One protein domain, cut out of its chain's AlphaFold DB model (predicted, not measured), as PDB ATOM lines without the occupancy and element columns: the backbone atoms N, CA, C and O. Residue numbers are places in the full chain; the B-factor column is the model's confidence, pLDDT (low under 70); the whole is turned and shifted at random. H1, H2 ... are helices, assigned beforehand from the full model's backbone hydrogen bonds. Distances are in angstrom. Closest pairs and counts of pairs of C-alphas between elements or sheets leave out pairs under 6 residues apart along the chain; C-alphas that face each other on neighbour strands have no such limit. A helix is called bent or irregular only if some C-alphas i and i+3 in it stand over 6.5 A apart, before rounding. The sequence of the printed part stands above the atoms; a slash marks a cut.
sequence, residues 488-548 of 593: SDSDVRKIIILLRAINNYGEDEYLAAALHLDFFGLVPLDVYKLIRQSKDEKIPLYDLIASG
ATOM      1  N   SER A 488      56.366  12.407 -12.846       56.25
ATOM      2  CA  SER A 488      57.240  13.484 -13.321       56.25
ATOM      3  C   SER A 488      56.857  13.999 -14.708       56.25
ATOM      4  O   SER A 488      57.149  15.158 -15.016       56.25
ATOM      5  N   ASP A 489      56.145  13.184 -15.495       73.00
ATOM      6  CA  ASP A 489      55.616  13.566 -16.799       73.00
ATOM      7  C   ASP A 489      54.657  14.759 -16.661       73.00
ATOM      8  O   ASP A 489      53.812  14.817 -15.759       73.00
ATOM      9  N   SER A 490      54.804  15.747 -17.546       69.00
ATOM     10  CA  SER A 490      54.045  16.990 -17.446       69.00
ATOM     11  C   SER A 490      52.543  16.779 -17.592       69.00
ATOM     12  O   SER A 490      51.780  17.478 -16.930       69.00
ATOM     13  N   ASP A 491      52.107  15.835 -18.421       76.50
ATOM     14  CA  ASP A 491      50.688  15.578 -18.647       76.50
ATOM     15  C   ASP A 491      50.097  14.732 -17.520       76.50
ATOM     16  O   ASP A 491      48.997  15.015 -17.034       76.50
ATOM     17  N   VAL A 492      50.864  13.776 -16.998       74.25
ATOM     18  CA  VAL A 492      50.461  12.991 -15.824       74.25
ATOM     19  C   VAL A 492      50.351  13.884 -14.584       74.25
ATOM     20  O   VAL A 492      49.357  13.800 -13.860       74.25
ATOM     21  N   ARG A 493      51.280  14.830 -14.370       77.12
ATOM     22  CA  ARG A 493      51.175  15.836 -13.291       77.12
ATOM     23  C   ARG A 493      49.903  16.661 -13.378       77.12
ATOM     24  O   ARG A 493      49.258  16.885 -12.354       77.12
ATOM     25  N   LYS A 494      49.521  17.102 -14.577       84.69
ATOM     26  CA  LYS A 494      48.278  17.860 -14.785       84.69
ATOM     27  C   LYS A 494      47.055  17.041 -14.366       84.69
ATOM     28  O   LYS A 494      46.174  17.567 -13.685       84.69
ATOM     29  N   ILE A 495      47.029  15.750 -14.705       86.25
ATOM     30  CA  ILE A 495      45.963  14.827 -14.284       86.25
ATOM     31  C   ILE A 495      45.957  14.664 -12.758       86.25
ATOM     32  O   ILE A 495      44.894  14.744 -12.149       86.25
ATOM     33  N   ILE A 496      47.118  14.498 -12.117       82.88
ATOM     34  CA  ILE A 496      47.208  14.397 -10.650       82.88
ATOM     35  C   ILE A 496      46.692  15.666  -9.970       82.88
ATOM     36  O   ILE A 496      45.937  15.561  -9.007       82.88
ATOM     37  N   ILE A 497      47.077  16.855 -10.446       85.06
ATOM     38  CA  ILE A 497      46.603  18.137  -9.896       85.06
ATOM     39  C   ILE A 497      45.073  18.199  -9.961       85.06
ATOM     40  O   ILE A 497      44.426  18.544  -8.973       85.06
ATOM     41  N   LEU A 498      44.488  17.792 -11.092       88.94
ATOM     42  CA  LEU A 498      43.038  17.724 -11.253       88.94
ATOM     43  C   LEU A 498      42.392  16.717 -10.287       88.94
ATOM     44  O   LEU A 498      41.419  17.047  -9.613       88.94
ATOM     45  N   LEU A 499      42.937  15.501 -10.184       88.25
ATOM     46  CA  LEU A 499      42.427  14.464  -9.282       88.25
ATOM     47  C   LEU A 499      42.537  14.876  -7.808       88.25
ATOM     48  O   LEU A 499      41.622  14.607  -7.035       88.25
ATOM     49  N   ARG A 500      43.616  15.567  -7.418       81.69
ATOM     50  CA  ARG A 500      43.789  16.121  -6.066       81.69
ATOM     51  C   ARG A 500      42.749  17.192  -5.757       81.69
ATOM     52  O   ARG A 500      42.232  17.191  -4.646       81.69
ATOM     53  N   ALA A 501      42.414  18.057  -6.715       86.31
ATOM     54  CA  ALA A 501      41.328  19.018  -6.538       86.31
ATOM     55  C   ALA A 501      39.981  18.309  -6.327       86.31
ATOM     56  O   ALA A 501      39.257  18.637  -5.396       86.31
ATOM     57  N   ILE A 502      39.680  17.277  -7.122       86.38
ATOM     58  CA  ILE A 502      38.435  16.503  -6.988       86.38
ATOM     59  C   ILE A 502      38.369  15.764  -5.644       86.38
ATOM     60  O   ILE A 502      37.332  15.782  -4.985       86.38
ATOM     61  N   ASN A 503      39.458  15.106  -5.239       83.88
ATOM     62  CA  ASN A 503      39.493  14.304  -4.016       83.88
ATOM     63  C   ASN A 503      39.434  15.163  -2.743       83.88
ATOM     64  O   ASN A 503      38.848  14.738  -1.754       83.88
ATOM     65  N   ASN A 504      40.012  16.368  -2.776       80.69
ATOM     66  CA  ASN A 504      39.988  17.331  -1.670       80.69
ATOM     67  C   ASN A 504      38.972  18.450  -1.957       80.69
ATOM     68  O   ASN A 504      39.285  19.643  -1.944       80.69
ATOM     69  N   TYR A 505      37.743  18.050  -2.288       79.38
ATOM     70  CA  TYR A 505      36.651  18.980  -2.561       79.38
ATOM     71  C   TYR A 505      36.389  19.892  -1.350       79.38
ATOM     72  O   TYR A 505      36.230  19.415  -0.229       79.38
ATOM     73  N   GLY A 506      36.303  21.202  -1.589       74.31
ATOM     74  CA  GLY A 506      36.124  22.219  -0.546       74.31
ATOM     75  C   GLY A 506      37.420  22.882  -0.072       74.31
ATOM     76  O   GLY A 506      37.353  23.906   0.604       74.31
ATOM     77  N   GLU A 507      38.588  22.368  -0.465       80.56
ATOM     78  CA  GLU A 507      39.879  22.988  -0.167       80.56
ATOM     79  C   GLU A 507      40.370  23.854  -1.339       80.56
ATOM     80  O   GLU A 507      40.732  23.365  -2.415       80.56
ATOM     81  N   ASP A 508      40.378  25.172  -1.127       81.50
ATOM     82  CA  ASP A 508      40.613  26.169  -2.180       81.50
ATOM     83  C   ASP A 508      42.024  26.121  -2.784       81.50
ATOM     84  O   ASP A 508      42.204  26.497  -3.943       81.50
ATOM     85  N   GLU A 509      43.024  25.647  -2.036       81.75
ATOM     86  CA  GLU A 509      44.411  25.539  -2.505       81.75
ATOM     87  C   GLU A 509      44.534  24.585  -3.700       81.75
ATOM     88  O   GLU A 509      45.118  24.936  -4.731       81.75
ATOM     89  N   TYR A 510      43.919  23.404  -3.602       85.19
ATOM     90  CA  TYR A 510      43.973  22.403  -4.665       85.19
ATOM     91  C   TYR A 510      43.189  22.846  -5.902       85.19
ATOM     92  O   TYR A 510      43.644  22.638  -7.030       85.19
ATOM     93  N   LEU A 511      42.043  23.507  -5.712       87.50
ATOM     94  CA  LEU A 511      41.272  24.055  -6.825       87.50
ATOM     95  C   LEU A 511      42.017  25.193  -7.527       87.50
ATOM     96  O   LEU A 511      42.048  25.235  -8.755       87.50
ATOM     97  N   ALA A 512      42.644  26.095  -6.770       85.06
ATOM     98  CA  ALA A 512      43.432  27.189  -7.324       85.06
ATOM     99  C   ALA A 512      44.556  26.670  -8.233       85.06
ATOM    100  O   ALA A 512      44.724  27.171  -9.344       85.06
ATOM    101  N   ALA A 513      45.270  25.624  -7.803       84.62
ATOM    102  CA  ALA A 513      46.285  24.970  -8.622       84.62
ATOM    103  C   ALA A 513      45.693  24.345  -9.901       84.62
ATOM    104  O   ALA A 513      46.256  24.506 -10.984       84.62
ATOM    105  N   ALA A 514      44.533  23.686  -9.805       88.75
ATOM    106  CA  ALA A 514      43.872  23.063 -10.954       88.75
ATOM    107  C   ALA A 514      43.356  24.075 -11.994       88.75
ATOM    108  O   ALA A 514      43.367  23.786 -13.189       88.75
ATOM    109  N   LEU A 515      42.956  25.282 -11.585       88.94
ATOM    110  CA  LEU A 515      42.506  26.330 -12.515       88.94
ATOM    111  C   LEU A 515      43.624  26.868 -13.419       88.94
ATOM    112  O   LEU A 515      43.335  27.461 -14.457       88.94
ATOM    113  N   HIS A 516      44.889  26.659 -13.049       87.38
ATOM    114  CA  HIS A 516      46.043  27.036 -13.866       87.38
ATOM    115  C   HIS A 516      46.401  26.006 -14.945       87.38
ATOM    116  O   HIS A 516      47.336  26.240 -15.712       87.38
ATOM    117  N   LEU A 517      45.679  24.884 -15.028       88.06
ATOM    118  CA  LEU A 517      45.936  23.871 -16.044       88.06
ATOM    119  C   LEU A 517      45.599  24.412 -17.442       88.06
ATOM    120  O   LEU A 517      44.527  24.968 -17.692       88.06
ATOM    121  N   ASP A 518      46.544  24.233 -18.361       84.69
ATOM    122  CA  ASP A 518      46.522  24.757 -19.729       84.69
ATOM    123  C   ASP A 518      45.292  24.310 -20.531       84.69
ATOM    124  O   ASP A 518      44.728  25.102 -21.288       84.69
ATOM    125  N   PHE A 519      44.816  23.083 -20.315       85.62
ATOM    126  CA  PHE A 519      43.636  22.552 -20.999       85.62
ATOM    127  C   PHE A 519      42.316  23.249 -20.625       85.62
ATOM    128  O   PHE A 519      41.347  23.133 -21.377       85.62
ATOM    129  N   PHE A 520      42.245  24.000 -19.516       84.31
ATOM    130  CA  PHE A 520      41.083  24.852 -19.223       84.31
ATOM    131  C   PHE A 520      41.110  26.180 -19.989       84.31
ATOM    132  O   PHE A 520      40.085  26.858 -20.075       84.31
ATOM    133  N   GLY A 521      42.266  26.568 -20.543       82.81
ATOM    134  CA  GLY A 521      42.417  27.793 -21.327       82.81
ATOM    135  C   GLY A 521      42.118  29.081 -20.550       82.81
ATOM    136  O   GLY A 521      41.757  30.089 -21.157       82.81
ATOM    137  N   LEU A 522      42.223  29.059 -19.216       86.25
ATOM    138  CA  LEU A 522      41.958  30.221 -18.370       86.25
ATOM    139  C   LEU A 522      43.164  31.162 -18.347       86.25
ATOM    140  O   LEU A 522      44.311  30.744 -18.191       86.25
ATOM    141  N   VAL A 523      42.903  32.465 -18.459       87.88
ATOM    142  CA  VAL A 523      43.950  33.483 -18.344       87.88
ATOM    143  C   VAL A 523      44.402  33.555 -16.876       87.88
ATOM    144  O   VAL A 523      43.552  33.775 -16.008       87.88
ATOM    145  N   PRO A 524      45.710  33.452 -16.559       81.00
ATOM    146  CA  PRO A 524      46.196  33.443 -15.172       81.00
ATOM    147  C   PRO A 524      45.731  34.642 -14.334       81.00
ATOM    148  O   PRO A 524      45.457  34.514 -13.143       81.00
ATOM    149  N   LEU A 525      45.585  35.809 -14.971       82.69
ATOM    150  CA  LEU A 525      45.089  37.021 -14.323       82.69
ATOM    151  C   LEU A 525      43.633  36.885 -13.850       82.69
ATOM    152  O   LEU A 525      43.268  37.453 -12.822       82.69
ATOM    153  N   ASP A 526      42.796  36.154 -14.582       83.81
ATOM    154  CA  ASP A 526      41.395  35.957 -14.215       83.81
ATOM    155  C   ASP A 526      41.253  34.915 -13.102       83.81
ATOM    156  O   ASP A 526      40.470  35.124 -12.176       83.81
ATOM    157  N   VAL A 527      42.092  33.873 -13.111       85.94
ATOM    158  CA  VAL A 527      42.217  32.929 -11.987       85.94
ATOM    159  C   VAL A 527      42.634  33.666 -10.711       85.94
ATOM    160  O   VAL A 527      41.996  33.518  -9.670       85.94
ATOM    161  N   TYR A 528      43.625  34.559 -10.797       85.12
ATOM    162  CA  TYR A 528      44.046  35.378  -9.659       85.12
ATOM    163  C   TYR A 528      42.918  36.272  -9.116       85.12
ATOM    164  O   TYR A 528      42.732  36.366  -7.901       85.12
ATOM    165  N   LYS A 529      42.129  36.912  -9.994       85.50
ATOM    166  CA  LYS A 529      40.967  37.717  -9.572       85.50
ATOM    167  C   LYS A 529      39.921  36.874  -8.846       85.50
ATOM    168  O   LYS A 529      39.373  37.350  -7.856       85.50
ATOM    169  N   LEU A 530      39.658  35.651  -9.312       84.69
ATOM    170  CA  LEU A 530      38.715  34.727  -8.672       84.69
ATOM    171  C   LEU A 530      39.185  34.322  -7.273       84.69
ATOM    172  O   LEU A 530      38.418  34.430  -6.319       84.69
ATOM    173  N   ILE A 531      40.458  33.945  -7.133       84.62
ATOM    174  CA  ILE A 531      41.056  33.592  -5.836       84.62
ATOM    175  C   ILE A 531      40.999  34.785  -4.875       84.62
ATOM    176  O   ILE A 531      40.646  34.639  -3.705       84.62
ATOM    177  N   ARG A 532      41.310  35.992  -5.362       86.06
ATOM    178  CA  ARG A 532      41.224  37.213  -4.555       86.06
ATOM    179  C   ARG A 532      39.790  37.505  -4.115       86.06
ATOM    180  O   ARG A 532      39.573  37.802  -2.949       86.06
ATOM    181  N   GLN A 533      38.820  37.377  -5.019       84.69
ATOM    182  CA  GLN A 533      37.410  37.597  -4.704       84.69
ATOM    183  C   GLN A 533      36.886  36.586  -3.675       84.69
ATOM    184  O   GLN A 533      36.164  36.978  -2.764       84.69
ATOM    185  N   SER A 534      37.282  35.316  -3.776       84.44
ATOM    186  CA  SER A 534      36.973  34.288  -2.772       84.44
ATOM    187  C   SER A 534      37.473  34.687  -1.376       84.44
ATOM    188  O   SER A 534      36.708  34.634  -0.409       84.44
ATOM    189  N   LYS A 535      38.706  35.208  -1.275       83.75
ATOM    190  CA  LYS A 535      39.265  35.722  -0.010       83.75
ATOM    191  C   LYS A 535      38.542  36.969   0.505       83.75
ATOM    192  O   LYS A 535      38.252  37.045   1.697       83.75
ATOM    193  N   ASP A 536      38.244  37.923  -0.376       82.94
ATOM    194  CA  ASP A 536      37.585  39.186  -0.017       82.94
ATOM    195  C   ASP A 536      36.134  38.957   0.452       82.94
ATOM    196  O   ASP A 536      35.683  39.575   1.417       82.94
ATOM    197  N   GLU A 537      35.403  38.045  -0.199       83.81
ATOM    198  CA  GLU A 537      34.010  37.716   0.135       83.81
ATOM    199  C   GLU A 537      33.884  36.637   1.225       83.81
ATOM    200  O   GLU A 537      32.783  36.422   1.733       83.81
ATOM    201  N   LYS A 538      34.993  35.990   1.620       83.44
ATOM    202  CA  LYS A 538      35.033  34.839   2.544       83.44
ATOM    203  C   LYS A 538      34.114  33.693   2.107       83.44
ATOM    204  O   LYS A 538      33.437  33.077   2.928       83.44
ATOM    205  N   ILE A 539      34.085  33.429   0.804       84.69
ATOM    206  CA  ILE A 539      33.318  32.340   0.192       84.69
ATOM    207  C   ILE A 539      34.323  31.347  -0.398       84.69
ATOM    208  O   ILE A 539      35.227  31.799  -1.111       84.69
ATOM    209  N   PRO A 540      34.177  30.030  -0.156       82.69
ATOM    210  CA  PRO A 540      35.015  29.019  -0.790       82.69
ATOM    211  C   PRO A 540      35.045  29.185  -2.311       82.69
ATOM    212  O   PRO A 540      34.026  29.480  -2.945       82.69
ATOM    213  N   LEU A 541      36.213  28.995  -2.915       84.38
ATOM    214  CA  LEU A 541      36.435  29.173  -4.349       84.38
ATOM    215  C   LEU A 541      35.508  28.275  -5.185       84.38
ATOM    216  O   LEU A 541      35.010  28.709  -6.226       84.38
ATOM    217  N   TYR A 542      35.212  27.068  -4.694       83.56
ATOM    218  CA  TYR A 542      34.222  26.155  -5.279       83.56
ATOM    219  C   TYR A 542      32.835  26.796  -5.403       83.56
ATOM    220  O   TYR A 542      32.262  26.836  -6.495       83.56
ATOM    221  N   ASP A 543      32.320  27.346  -4.304       81.31
ATOM    222  CA  ASP A 543      30.995  27.967  -4.249       81.31
ATOM    223  C   ASP A 543      30.948  29.249  -5.079       81.31
ATOM    224  O   ASP A 543      29.947  29.542  -5.738       81.31
ATOM    225  N   LEU A 544      32.046  30.006  -5.101       82.69
ATOM    226  CA  LEU A 544      32.164  31.208  -5.917       82.69
ATOM    227  C   LEU A 544      32.027  30.875  -7.412       82.69
ATOM    228  O   LEU A 544      31.234  31.514  -8.109       82.69
ATOM    229  N   ILE A 545      32.728  29.840  -7.886       82.44
ATOM    230  CA  ILE A 545      32.657  29.372  -9.278       82.44
ATOM    231  C   ILE A 545      31.275  28.778  -9.585       82.44
ATOM    232  O   ILE A 545      30.677  29.127 -10.605       82.44
ATOM    233  N   ALA A 546      30.730  27.947  -8.691       78.44
ATOM    234  CA  ALA A 546      29.417  27.322  -8.859       78.44
ATOM    235  C   ALA A 546      28.264  28.342  -8.860       78.44
ATOM    236  O   ALA A 546      27.287  28.181  -9.591       78.44
ATOM    237  N   SER A 547      28.385  29.427  -8.088       72.38
ATOM    238  CA  SER A 547      27.362  30.474  -8.001       72.38
ATOM    239  C   SER A 547      27.218  31.310  -9.277       72.38
ATOM    240  O   SER A 547      26.229  32.032  -9.428       72.38
ATOM    241  N   GLY A 548      28.206  31.271 -10.182       60.88
ATOM    242  CA  GLY A 548      28.209  32.050 -11.422       60.88
ATOM    243  C   GLY A 548      28.163  33.573 -11.219       60.88
ATOM    244  O   GLY A 548      27.860  34.315 -12.161       60.88
TER     245      GLY A 548
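This is residues 488 to 548 of the 593 residues of the protein "DNA helicase" of Candidatus Nomurabacteria bacterium GW2011_GWB1_37_5 (UniProt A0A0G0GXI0). Three helices, H1, H2 and H3, stand side by side in a row with H2 in the middle, each running opposite ways to the one before, and a short fourth helix, H4, begins beside H2 and H3 on one side of the row and points away from it. H1 packs on H2 and is apart from H3 and H4, while H2 and H3 only just touch and H4 touches both of them. The printed part has 61 residues, with four named helices in the order H1, H2, H3, H4 and no named strand, and its class is all helix. It is compact, with a radius of gyration of the C-alphas of 11.7 A, and its C-alphas span 36 by 24 by 17 A, an outline only just elongated.

Begin with the longest helices by residues, H1 and H3, with 14 residues each. Find C-alpha 490 at (54.045, 16.990, -17.446); from there H1, residues 490 to 503, runs 20.0 A to C-alpha 503, with x falling and z rising. H3, residues 524 to 537, also measures 20.0 A from first to last C-alpha; find C-alpha 524 at (46.196, 33.443, -15.172), and look for its last C-alpha, that of Glu 537, at (34.010, 37.716, 0.135). Between these two in the chain is H2, residues 508 to 515, with eight residues and 10.5 A from first to last C-alpha. Read the z column through H2: it goes from -2.180 at C-alpha 508 to -12.515 at C-alpha 515. Last comes H4, residues 541 to 546, six residues over 8.5 A, ending at C-alpha 546 at (29.417, 27.322, -8.859). No helix is bent or irregular.

Start at H2, the hub, which touches the three other helices. Look first toward H1: H1 and H2 touch, and their closest C-alphas, those of Ala 501 and Tyr 510, are 4.7 A apart. The two helices form a helical hairpin, running opposite ways at a steep tilt of 39 degrees. From H2 turn to H3: the two only just touch, with 3 pairs of C-alphas within 8 A, and H3 does so with residues 527 to 531 alone. Their closest C-alphas, those of Leu 515 and Val 527, are 6.6 A apart. H2 and H3 are also a helical hairpin, running opposite ways at a shallow tilt of 23 degrees. H4 touches H2, the closest C-alphas being those of Asp 508 and Leu 541, 5.6 A apart; the two run the same way at a steep tilt of 58 degrees. H4 also touches H3, there with residues 530 to 534 of H3 alone. The closest C-alphas of this pair are those of Ser 534 and Leu 541, 5.4 A apart, and the two helices are about perpendicular, at 80 degrees. The helix packing is mostly crossed: of the four pairs that touch, one is at a shallow tilt. H1 is apart from H3 and from H4. In H1, H2, H3 and H4 every backbone O i to N i+4 pair is within hydrogen-bond range.

The two C-alphas farthest apart in the domain are those of Asp 489 and Glu 537, at 36.6 A. The printed part runs from residue 488 to residue 548 and has no cut; its first and last C-alphas, those of Ser 488 and Gly 548, are 34.5 A apart. The links H1 to H2 and H3 to H4 are tight, with 4 and 3 residues, and the link H2 to H3 is short, with 8 residues. The mean pLDDT of the printed part is 82.3; look at residues 488, 490 and 548 for the values under 70.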